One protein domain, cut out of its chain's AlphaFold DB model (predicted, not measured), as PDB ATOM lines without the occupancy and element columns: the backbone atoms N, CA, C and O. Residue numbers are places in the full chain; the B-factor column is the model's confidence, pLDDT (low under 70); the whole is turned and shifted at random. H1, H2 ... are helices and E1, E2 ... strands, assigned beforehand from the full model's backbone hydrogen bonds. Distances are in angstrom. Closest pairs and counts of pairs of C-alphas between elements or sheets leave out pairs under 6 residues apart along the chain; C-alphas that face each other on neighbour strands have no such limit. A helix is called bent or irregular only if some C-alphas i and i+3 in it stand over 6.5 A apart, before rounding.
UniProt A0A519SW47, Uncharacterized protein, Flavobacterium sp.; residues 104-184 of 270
ATOM      1  N   LEU A 104     -29.751  29.671  18.816       82.31
ATOM      2  CA  LEU A 104     -29.325  28.568  17.953       82.31
ATOM      3  C   LEU A 104     -28.610  27.501  18.783       82.31
ATOM      4  O   LEU A 104     -29.036  26.354  18.780       82.31
ATOM      5  N   THR A 105     -27.595  27.879  19.563       81.50
ATOM      6  CA  THR A 105     -26.839  26.934  20.415       81.50
ATOM      7  C   THR A 105     -27.726  26.220  21.438       81.50
ATOM      8  O   THR A 105     -27.588  25.017  21.645       81.50
ATOM      9  N   LYS A 106     -28.712  26.920  22.016       82.75
ATOM     10  CA  LYS A 106     -29.727  26.306  22.886       82.75
ATOM     11  C   LYS A 106     -30.615  25.324  22.120       82.75
ATOM     12  O   LYS A 106     -30.929  24.261  22.649       82.75
ATOM     13  N   GLY A 107     -30.992  25.667  20.887       81.88
ATOM     14  CA  GLY A 107     -31.699  24.774  19.970       81.88
ATOM     15  C   GLY A 107     -30.919  23.482  19.733       81.88
ATOM     16  O   GLY A 107     -31.454  22.412  20.002       81.88
ATOM     17  N   PHE A 108     -29.640  23.597  19.363       83.94
ATOM     18  CA  PHE A 108     -28.706  22.475  19.199       83.94
ATOM     19  C   PHE A 108     -28.639  21.580  20.451       83.94
ATOM     20  O   PHE A 108     -28.840  20.372  20.351       83.94
ATOM     21  N   ASP A 109     -28.445  22.160  21.642       84.38
ATOM     22  CA  ASP A 109     -28.349  21.407  22.907       84.38
ATOM     23  C   ASP A 109     -29.643  20.660  23.279       84.38
ATOM     24  O   ASP A 109     -29.599  19.663  24.007       84.38
ATOM     25  N   SER A 110     -30.794  21.162  22.825       87.81
ATOM     26  CA  SER A 110     -32.120  20.620  23.143       87.81
ATOM     27  C   SER A 110     -32.704  19.709  22.062       87.81
ATOM     28  O   SER A 110     -33.690  19.025  22.328       87.81
ATOM     29  N   GLU A 111     -32.100  19.670  20.871       90.69
ATOM     30  CA  GLU A 111     -32.646  19.003  19.686       90.69
ATOM     31  C   GLU A 111     -32.991  17.536  19.954       90.69
ATOM     32  O   GLU A 111     -34.117  17.109  19.710       90.69
ATOM     33  N   LYS A 112     -32.049  16.770  20.512       91.06
ATOM     34  CA  LYS A 112     -32.255  15.344  20.794       91.06
ATOM     35  C   LYS A 112     -33.425  15.092  21.740       91.06
ATOM     36  O   LYS A 112     -34.206  14.170  21.521       91.06
ATOM     37  N   GLU A 113     -33.552  15.906  22.786       91.81
ATOM     38  CA  GLU A 113     -34.647  15.773  23.749       91.81
ATOM     39  C   GLU A 113     -35.981  16.200  23.125       91.81
ATOM     40  O   GLU A 113     -37.004  15.558  23.353       91.81
ATOM     41  N   ALA A 114     -35.978  17.233  22.279       92.12
ATOM     42  CA  ALA A 114     -37.156  17.643  21.521       92.12
ATOM     43  C   ALA A 114     -37.632  16.532  20.569       92.12
ATOM     44  O   ALA A 114     -38.820  16.208  20.563       92.12
ATOM     45  N   TYR A 115     -36.715  15.897  19.832       95.06
ATOM     46  CA  TYR A 115     -37.024  14.745  18.979       95.06
ATOM     47  C   TYR A 115     -37.520  13.548  19.777       95.06
ATOM     48  O   TYR A 115     -38.487  12.914  19.375       95.06
ATOM     49  N   LYS A 116     -36.897  13.248  20.918       95.19
ATOM     50  CA  LYS A 116     -37.342  12.163  21.792       95.19
ATOM     51  C   LYS A 116     -38.783  12.382  22.253       95.19
ATOM     52  O   LYS A 116     -39.604  11.492  22.079       95.19
ATOM     53  N   ASN A 117     -39.101  13.581  22.740       94.81
ATOM     54  CA  ASN A 117     -40.459  13.931  23.158       94.81
ATOM     55  C   ASN A 117     -41.464  13.819  22.003       94.81
ATOM     56  O   ASN A 117     -42.560  13.300  22.194       94.81
ATOM     57  N   LEU A 118     -41.098  14.277  20.801       95.06
ATOM     58  CA  LEU A 118     -41.938  14.120  19.613       95.06
ATOM     59  C   LEU A 118     -42.172  12.640  19.285       95.06
ATOM     60  O   LEU A 118     -43.314  12.234  19.096       95.06
ATOM     61  N   LEU A 119     -41.111  11.832  19.243       96.44
ATOM     62  CA  LEU A 119     -41.194  10.407  18.930       96.44
ATOM     63  C   LEU A 119     -42.014   9.647  19.976       96.44
ATOM     64  O   LEU A 119     -42.805   8.800  19.592       96.44
ATOM     65  N   ASP A 120     -41.900   9.978  21.262       94.44
ATOM     66  CA  ASP A 120     -42.723   9.381  22.323       94.44
ATOM     67  C   ASP A 120     -44.221   9.715  22.135       94.44
ATOM     68  O   ASP A 120     -45.088   8.871  22.359       94.44
ATOM     69  N   ILE A 121     -44.553  10.922  21.658       92.44
ATOM     70  CA  ILE A 121     -45.934  11.285  21.292       92.44
ATOM     71  C   ILE A 121     -46.405  10.470  20.076       92.44
ATOM     72  O   ILE A 121     -47.530   9.967  20.080       92.44
ATOM     73  N   LEU A 122     -45.564  10.327  19.046       93.81
ATOM     74  CA  LEU A 122     -45.893   9.556  17.841       93.81
ATOM     75  C   LEU A 122     -46.008   8.052  18.121       93.81
ATOM     76  O   LEU A 122     -46.844   7.395  17.513       93.81
ATOM     77  N   GLU A 123     -45.229   7.516  19.061       94.25
ATOM     78  CA  GLU A 123     -45.333   6.130  19.534       94.25
ATOM     79  C   GLU A 123     -46.736   5.864  20.076       94.25
ATOM     80  O   GLU A 123     -47.433   4.961  19.615       94.25
ATOM     81  N   ASN A 124     -47.189   6.722  20.994       90.94
ATOM     82  CA  ASN A 124     -48.526   6.620  21.566       90.94
ATOM     83  C   ASN A 124     -49.611   6.717  20.487       90.94
ATOM     84  O   ASN A 124     -50.601   5.999  20.562       90.94
ATOM     85  N   TYR A 125     -49.426   7.567  19.475       90.44
ATOM     86  CA  TYR A 125     -50.356   7.672  18.351       90.44
ATOM     87  C   TYR A 125     -50.404   6.395  17.494       90.44
ATOM     88  O   TYR A 125     -51.489   5.883  17.219       90.44
ATOM     89  N   ILE A 126     -49.244   5.870  17.086       91.94
ATOM     90  CA  ILE A 126     -49.126   4.712  16.187       91.94
ATOM     91  C   ILE A 126     -49.695   3.444  16.829       91.94
ATOM     92  O   ILE A 126     -50.331   2.646  16.145       91.94
ATOM     93  N   PHE A 127     -49.470   3.260  18.132       91.94
ATOM     94  CA  PHE A 127     -49.864   2.051  18.856       91.94
ATOM     95  C   PHE A 127     -51.168   2.199  19.655       91.94
ATOM     96  O   PHE A 127     -51.551   1.269  20.360       91.94
ATOM     97  N   SER A 128     -51.874   3.334  19.564       87.19
ATOM     98  CA  SER A 128     -53.174   3.481  20.231       87.19
ATOM     99  C   SER A 128     -54.261   2.665  19.530       87.19
ATOM    100  O   SER A 128     -54.510   2.858  18.340       87.19
ATOM    101  N   ASP A 129     -55.003   1.862  20.295       79.25
ATOM    102  CA  ASP A 129     -56.225   1.188  19.824       79.25
ATOM    103  C   ASP A 129     -57.342   2.192  19.476       79.25
ATOM    104  O   ASP A 129     -58.265   1.904  18.708       79.25
ATOM    105  N   SER A 130     -57.280   3.392  20.063       74.06
ATOM    106  CA  SER A 130     -58.196   4.490  19.791       74.06
ATOM    107  C   SER A 130     -57.477   5.833  19.834       74.06
ATOM    108  O   SER A 130     -57.027   6.273  20.884       74.06
ATOM    109  N   HIS A 131     -57.478   6.564  18.719       72.31
ATOM    110  CA  HIS A 131     -56.919   7.923  18.648       72.31
ATOM    111  C   HIS A 131     -57.744   8.983  19.413       72.31
ATOM    112  O   HIS A 131     -57.550  10.183  19.224       72.31
ATOM    113  N   LYS A 132     -58.706   8.567  20.247       63.94
ATOM    114  CA  LYS A 132     -59.595   9.454  21.011       63.94
ATOM    115  C   LYS A 132     -58.880  10.199  22.140       63.94
ATOM    116  O   LYS A 132     -59.368  11.254  22.538       63.94
ATOM    117  N   ASP A 133     -57.739   9.689  22.598       65.62
ATOM    118  CA  ASP A 133     -56.953  10.285  23.688       65.62
ATOM    119  C   ASP A 133     -56.093  11.478  23.221       65.62
ATOM    120  O   ASP A 133     -55.585  12.260  24.026       65.62
ATOM    121  N   LEU A 134     -55.979  11.688  21.904       69.50
ATOM    122  CA  LEU A 134     -55.326  12.855  21.312       69.50
ATOM    123  C   LEU A 134     -56.327  13.996  21.147       69.50
ATOM    124  O   LEU A 134     -56.893  14.231  20.082       69.50
ATOM    125  N   HIS A 135     -56.554  14.718  22.238       75.50
ATOM    126  CA  HIS A 135     -57.585  15.751  22.287       75.50
ATOM    127  C   HIS A 135     -57.234  17.043  21.536       75.50
ATOM    128  O   HIS A 135     -58.147  17.761  21.134       75.50
ATOM    129  N   SER A 136     -55.947  17.400  21.396       89.44
ATOM    130  CA  SER A 136     -55.553  18.664  20.756       89.44
ATOM    131  C   SER A 136     -54.055  18.851  20.546       89.44
ATOM    132  O   SER A 136     -53.256  18.311  21.306       89.44
ATOM    133  N   ILE A 137     -53.694  19.763  19.639       90.00
ATOM    134  CA  ILE A 137     -52.340  20.305  19.462       90.00
ATOM    135  C   ILE A 137     -52.349  21.800  19.806       90.00
ATOM    136  O   ILE A 137     -53.253  22.535  19.403       90.00
ATOM    137  N   SER A 138     -51.356  22.265  20.570       92.69
ATOM    138  CA  SER A 138     -51.243  23.667  20.996       92.69
ATOM    139  C   SER A 138     -49.977  24.324  20.453       92.69
ATOM    140  O   SER A 138     -48.870  23.845  20.685       92.69
ATOM    141  N   PHE A 139     -50.140  25.464  19.788       90.94
ATOM    142  CA  PHE A 139     -49.067  26.290  19.247       90.94
ATOM    143  C   PHE A 139     -48.863  27.511  20.137       90.94
ATOM    144  O   PHE A 139     -49.729  28.385  20.244       90.94
ATOM    145  N   LYS A 140     -47.702  27.567  20.790       91.81
ATOM    146  CA  LYS A 140     -47.297  28.696  21.625       91.81
ATOM    147  C   LYS A 140     -46.409  29.634  20.813       91.81
ATOM    148  O   LYS A 140     -45.362  29.225  20.322       91.81
ATOM    149  N   TYR A 141     -46.816  30.894  20.712       85.69
ATOM    150  CA  TYR A 141     -46.042  31.945  20.055       85.69
ATOM    151  C   TYR A 141     -45.250  32.751  21.088       85.69
ATOM    152  O   TYR A 141     -45.688  32.902  22.227       85.69
ATOM    153  N   ASN A 142     -44.098  33.295  20.682       83.62
ATOM    154  CA  ASN A 142     -43.280  34.156  21.550       83.62
ATOM    155  C   ASN A 142     -44.013  35.449  21.934       83.62
ATOM    156  O   ASN A 142     -43.837  35.958  23.038       83.62
ATOM    157  N   TYR A 143     -44.860  35.945  21.033       83.62
ATOM    158  CA  TYR A 143     -45.722  37.097  21.253       83.62
ATOM    159  C   TYR A 143     -47.156  36.704  20.890       83.62
ATOM    160  O   TYR A 143     -47.422  36.317  19.754       83.62
ATOM    161  N   GLY A 144     -48.070  36.784  21.857       85.81
ATOM    162  CA  GLY A 144     -49.490  36.473  21.669       85.81
ATOM    163  C   GLY A 144     -49.989  35.273  22.474       85.81
ATOM    164  O   GLY A 144     -49.266  34.668  23.266       85.81
ATOM    165  N   SER A 145     -51.273  34.952  22.296       90.12
ATOM    166  CA  SER A 145     -51.913  33.828  22.977       90.12
ATOM    167  C   SER A 145     -51.585  32.494  22.308       90.12
ATOM    168  O   SER A 145     -51.398  32.408  21.094       90.12
ATOM    169  N   THR A 146     -51.542  31.434  23.116       94.06
ATOM    170  CA  THR A 146     -51.448  30.060  22.608       94.06
ATOM    171  C   THR A 146     -52.685  29.752  21.765       94.06
ATOM    172  O   THR A 146     -53.810  30.022  22.193       94.06
ATOM    173  N   LYS A 147     -52.486  29.206  20.565       93.62
ATOM    174  CA  LYS A 147     -53.564  28.762  19.674       93.62
ATOM    175  C   LYS A 147     -53.701  27.251  19.779       93.62
ATOM    176  O   LYS A 147     -52.703  26.542  19.724       93.62
ATOM    177  N   LYS A 148     -54.929  26.766  19.937       93.69
ATOM    178  CA  LYS A 148     -55.238  25.345  20.113       93.69
ATOM    179  C   LYS A 148     -56.029  24.837  18.910       93.69
ATOM    180  O   LYS A 148     -56.938  25.522  18.451       93.69
ATOM    181  N   VAL A 149     -55.681  23.646  18.431       92.69
ATOM    182  CA  VAL A 149     -56.421  22.877  17.426       92.69
ATOM    183  C   VAL A 149     -56.937  21.615  18.109       92.69
ATOM    184  O   VAL A 149     -56.134  20.813  18.573       92.69
ATOM    185  N   ASP A 150     -58.253  21.452  18.209       91.88
ATOM    186  CA  ASP A 150     -58.911  20.325  18.895       91.88
ATOM    187  C   ASP A 150     -59.966  19.608  18.038       91.88
ATOM    188  O   ASP A 150     -60.678  18.723  18.510       91.88
ATOM    189  N   ASN A 151     -60.040  19.935  16.745       91.62
ATOM    190  CA  ASN A 151     -60.820  19.145  15.803       91.62
ATOM    191  C   ASN A 151     -60.123  17.801  15.543       91.62
ATOM    192  O   ASN A 151     -58.998  17.778  15.048       91.62
ATOM    193  N   PHE A 152     -60.821  16.699  15.821       88.81
ATOM    194  CA  PHE A 152     -60.291  15.341  15.689       88.81
ATOM    195  C   PHE A 152     -59.668  15.048  14.316       88.81
ATOM    196  O   PHE A 152     -58.569  14.505  14.258       88.81
ATOM    197  N   PHE A 153     -60.337  15.419  13.218       89.56
ATOM    198  CA  PHE A 153     -59.843  15.134  11.867       89.56
ATOM    199  C   PHE A 153     -58.551  15.896  11.577       89.56
ATOM    200  O   PHE A 153     -57.581  15.304  11.128       89.56
ATOM    201  N   VAL A 154     -58.495  17.179  11.942       91.94
ATOM    202  CA  VAL A 154     -57.292  18.000  11.744       91.94
ATOM    203  C   VAL A 154     -56.128  17.506  12.603       91.94
ATOM    204  O   VAL A 154     -54.995  17.443  12.135       91.94
ATOM    205  N   VAL A 155     -56.388  17.146  13.864       90.81
ATOM    206  CA  VAL A 155     -55.363  16.589  14.760       90.81
ATOM    207  C   VAL A 155     -54.809  15.287  14.187       90.81
ATOM    208  O   VAL A 155     -53.592  15.113  14.146       90.81
ATOM    209  N   LYS A 156     -55.689  14.407  13.701       90.12
ATOM    210  CA  LYS A 156     -55.306  13.159  13.044       90.12
ATOM    211  C   LYS A 156     -54.427  13.417  11.815       90.12
ATOM    212  O   LYS A 156     -53.341  12.854  11.749       90.12
ATOM    213  N   ASP A 157     -54.843  14.305  10.912       92.44
ATOM    214  CA  ASP A 157     -54.087  14.629   9.694       92.44
ATOM    215  C   ASP A 157     -52.673  15.140  10.016       92.44
ATOM    216  O   ASP A 157     -51.704  14.780   9.348       92.44
ATOM    217  N   ILE A 158     -52.529  15.958  11.068       93.75
ATOM    218  CA  ILE A 158     -51.222  16.469  11.505       93.75
ATOM    219  C   ILE A 158     -50.315  15.324  11.976       93.75
ATOM    220  O   ILE A 158     -49.144  15.285  11.596       93.75
ATOM    221  N   TYR A 159     -50.831  14.391  12.781       92.38
ATOM    222  CA  TYR A 159     -50.051  13.241  13.244       92.38
ATOM    223  C   TYR A 159     -49.682  12.286  12.106       92.38
ATOM    224  O   TYR A 159     -48.518  11.896  12.007       92.38
ATOM    225  N   GLU A 160     -50.620  11.969  11.208       92.81
ATOM    226  CA  GLU A 160     -50.347  11.141  10.023       92.81
ATOM    227  C   GLU A 160     -49.265  11.773   9.142       92.81
ATOM    228  O   GLU A 160     -48.334  11.087   8.717       92.81
ATOM    229  N   ALA A 161     -49.328  13.090   8.925       96.00
ATOM    230  CA  ALA A 161     -48.318  13.817   8.164       96.00
ATOM    231  C   ALA A 161     -46.933  13.773   8.829       96.00
ATOM    232  O   ALA A 161     -45.927  13.629   8.134       96.00
ATOM    233  N   MET A 162     -46.857  13.864  10.163       95.56
ATOM    234  CA  MET A 162     -45.591  13.715  10.893       95.56
ATOM    235  C   MET A 162     -45.033  12.295  10.772       95.56
ATOM    236  O   MET A 162     -43.851  12.136  10.469       95.56
ATOM    237  N   CYS A 163     -45.865  11.267  10.965       95.69
ATOM    238  CA  CYS A 163     -45.456   9.873  10.788       95.69
ATOM    239  C   CYS A 163     -44.931   9.624   9.372       95.69
ATOM    240  O   CYS A 163     -43.852   9.056   9.218       95.69
ATOM    241  N   LEU A 164     -45.634  10.117   8.348       96.69
ATOM    242  CA  LEU A 164     -45.199  10.023   6.956       96.69
ATOM    243  C   LEU A 164     -43.871  10.755   6.722       96.69
ATOM    244  O   LEU A 164     -42.978  10.214   6.079       96.69
ATOM    245  N   GLY A 165     -43.722  11.966   7.266       96.25
ATOM    246  CA  GLY A 165     -42.511  12.775   7.115       96.25
ATOM    247  C   GLY A 165     -41.252  12.129   7.700       96.25
ATOM    248  O   GLY A 165     -40.162  12.347   7.177       96.25
ATOM    249  N   TYR A 166     -41.395  11.313   8.749       95.44
ATOM    250  CA  TYR A 166     -40.288  10.584   9.381       95.44
ATOM    251  C   TYR A 166     -40.172   9.111   8.954       95.44
ATOM    252  O   TYR A 166     -39.253   8.420   9.408       95.44
ATOM    253  N   ASP A 167     -41.062   8.649   8.072       96.69
ATOM    254  CA  ASP A 167     -41.215   7.245   7.676       96.69
ATOM    255  C   ASP A 167     -41.440   6.308   8.879       96.69
ATOM    256  O   ASP A 167     -40.749   5.309   9.072       96.69
ATOM    257  N   LEU A 168     -42.392   6.670   9.741       96.81
ATOM    258  CA  LEU A 168     -42.744   5.927  10.952       96.81
ATOM    259  C   LEU A 168     -44.051   5.158  10.767       96.81
ATOM    260  O   LEU A 168     -45.091   5.728  10.436       96.81
ATOM    261  N   ASN A 169     -44.014   3.865  11.069       95.25
ATOM    262  CA  ASN A 169     -45.175   2.989  11.167       95.25
ATOM    263  C   ASN A 169     -44.960   1.932  12.262       95.25
ATOM    264  O   ASN A 169     -43.860   1.772  12.789       95.25
ATOM    265  N   ALA A 170     -46.013   1.182  12.597       94.81
ATOM    266  CA  ALA A 170     -45.975   0.193  13.677       94.81
ATOM    267  C   ALA A 170     -44.876  -0.876  13.510       94.81
ATOM    268  O   ALA A 170     -44.367  -1.388  14.504       94.81
ATOM    269  N   ASN A 171     -44.485  -1.194  12.270       96.88
ATOM    270  CA  ASN A 171     -43.508  -2.243  11.987       96.88
ATOM    271  C   ASN A 171     -42.056  -1.758  12.093       96.88
ATOM    272  O   ASN A 171     -41.185  -2.565  12.394       96.88
ATOM    273  N   ASN A 172     -41.783  -0.475  11.831       96.69
ATOM    274  CA  ASN A 172     -40.418   0.069  11.778       96.69
ATOM    275  C   ASN A 172     -40.100   1.078  12.896       96.69
ATOM    276  O   ASN A 172     -38.983   1.594  12.951       96.69
ATOM    277  N   PHE A 173     -41.060   1.369  13.780       97.31
ATOM    278  CA  PHE A 173     -40.967   2.482  14.719       97.31
ATOM    279  C   PHE A 173     -39.697   2.455  15.580       97.31
ATOM    280  O   PHE A 173     -39.014   3.471  15.679       97.31
ATOM    281  N   GLN A 174     -39.353   1.314  16.190       96.75
ATOM    282  CA  GLN A 174     -38.208   1.233  17.111       96.75
ATOM    283  C   GLN A 174     -36.865   1.441  16.398       96.75
ATOM    284  O   GLN A 174     -35.997   2.167  16.900       96.75
ATOM    285  N   ASP A 175     -36.715   0.868  15.206       96.44
ATOM    286  CA  ASP A 175     -35.503   1.005  14.400       96.44
ATOM    287  C   ASP A 175     -35.345   2.453  13.924       96.44
ATOM    288  O   ASP A 175     -34.306   3.081  14.140       96.44
ATOM    289  N   ARG A 176     -36.421   3.045  13.390       96.25
ATOM    290  CA  ARG A 176     -36.436   4.440  12.925       96.25
ATOM    291  C   ARG A 176     -36.260   5.445  14.057       96.25
ATOM    292  O   ARG A 176     -35.534   6.422  13.892       96.25
ATOM    293  N   LYS A 177     -36.856   5.208  15.227       95.88
ATOM    294  CA  LYS A 177     -36.637   6.016  16.440       95.88
ATOM    295  C   LYS A 177     -35.162   6.030  16.817       95.88
ATOM    296  O   LYS A 177     -34.608   7.095  17.091       95.88
ATOM    297  N   THR A 178     -34.515   4.867  16.798       94.62
ATOM    298  CA  THR A 178     -33.082   4.748  17.090       94.62
ATOM    299  C   THR A 178     -32.242   5.501  16.060       94.62
ATOM    300  O   THR A 178     -31.366   6.279  16.442       94.62
ATOM    301  N   GLU A 179     -32.545   5.335  14.774       94.94
ATOM    302  CA  GLU A 179     -31.853   6.009  13.675       94.94
ATOM    303  C   GLU A 179     -31.981   7.536  13.766       94.94
ATOM    304  O   GLU A 179     -30.966   8.230  13.829       94.94
ATOM    305  N   ILE A 180     -33.200   8.072  13.877       93.69
ATOM    306  CA  ILE A 180     -33.450   9.519  13.981       93.69
ATOM    307  C   ILE A 180     -32.690  10.105  15.172       93.69
ATOM    308  O   ILE A 180     -31.973  11.094  15.030       93.69
ATOM    309  N   LEU A 181     -32.779   9.472  16.346       92.62
ATOM    310  CA  LEU A 181     -32.072   9.942  17.538       92.62
ATOM    311  C   LEU A 181     -30.549   9.833  17.411       92.62
ATOM    312  O   LEU A 181     -29.842  10.595  18.076       92.62
ATOM    313  N   SER A 182     -30.028   8.924  16.585       89.75
ATOM    314  CA  SER A 182     -28.591   8.814  16.302       89.75
ATOM    315  C   SER A 182     -28.072   9.949  15.414       89.75
ATOM    316  O   SER A 182     -26.930  10.369  15.585       89.75
ATOM    317  N   LEU A 183     -28.930  10.495  14.544       88.62
ATOM    318  CA  LEU A 183     -28.609  11.602  13.637       88.62
ATOM    319  C   LEU A 183     -28.678  12.981  14.310       88.62
ATOM    320  O   LEU A 183     -28.119  13.942  13.789       88.62
ATOM    321  N   THR A 184     -29.341  13.092  15.466       88.69
ATOM    322  CA  THR A 184     -29.367  14.344  16.245       88.69
ATOM    323  C   THR A 184     -28.001  14.692  16.834       88.69
ATOM    324  O   THR A 184     -27.107  13.845  16.954       88.69
TER     325      THR A 184
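Overview. This is residues 104 to 184 of the 270 residues of an uncharacterized protein of Flavobacterium sp. (UniProt A0A519SW47). Picture a flat, open frame of three bars: the two-stranded hairpin of E1 and E2 along one edge, the long helix H1 in the middle, and the shorter helix H3 side by side with H1 at the other edge. H2 is the crossbar, running from beside the hairpin over to H1, and its link folds back into H3. The printed part has 81 residues, with three named helices and two named strands in the order H1, E1, E2, H2, H3; the sheet has the order E1, E2, antiparallel, and the class is mostly helix. The whole is only just compact, close to loose, with a radius of gyration of the C-alphas of 14.1 A, and its spans are 38 by 34 by 17 A.

Along the chain. Find C-alpha 137 at (-52.340, 20.305, 19.462); there E1 begins, residues 137 to 139, 6.8 A long. Its partner E2, residues 147 to 149, measures 6.9 A. H2, residues 152 to 166, is 21.5 A from first to last C-alpha. For H1, residues 104 to 126, start at C-alpha 104, (-29.325, 28.568, 17.953), and go 31.1 A to C-alpha 126. It is irregular, with C-alphas 109 and 112 lying 7.5 A apart, and has a kink of 49 degrees near residue 111. H3, residues 173 to 183, is 15.4 A long and ends with C-alpha 183 at (-28.609, 11.602, 13.637).

Arrangement. Begin at the hairpin of E1 and E2, antiparallel at 159 degrees, where N 139 and O 147 are 2.8 A apart and N 137 and O 149 are 2.9 A apart, both within hydrogen-bond range. From E2 a tight link of 2 residues leads to H2; the closest C-alphas of E2 and H2, those of Val 149 and Val 155, are 6.9 A apart. Residues 159 to 163 of H2 and 122 to 125 of H1 only just touch, with 3 pairs of C-alphas within 8 A, the closest being Leu 122 and Cys 163 at 7.1 A. H1 and H2 run opposite ways at a steep tilt of 63 degrees. Next look at H1 and H3, which touch, their closest C-alphas being those of Lys 112 and Leu 181, 6.3 A apart. They run opposite ways at a shallow tilt of 4 degrees. H2 and H3 are near each other, with 5 pairs of C-alphas within 10 A. E2 is apart from H1 and from H3. In H2 and H3 every O i to N i+4 pair is within hydrogen-bond range; in H1, 17 of 19 are.

Size, cuts and confidence. The two C-alphas farthest apart are those of Tyr 143 and Asn 171, at 40.5 A. The printed part, residues 104 to 184, has no cut, and no link is long. The mean pLDDT of the printed part is 90.1; look for the low values, under 70, at residues 132 to 134.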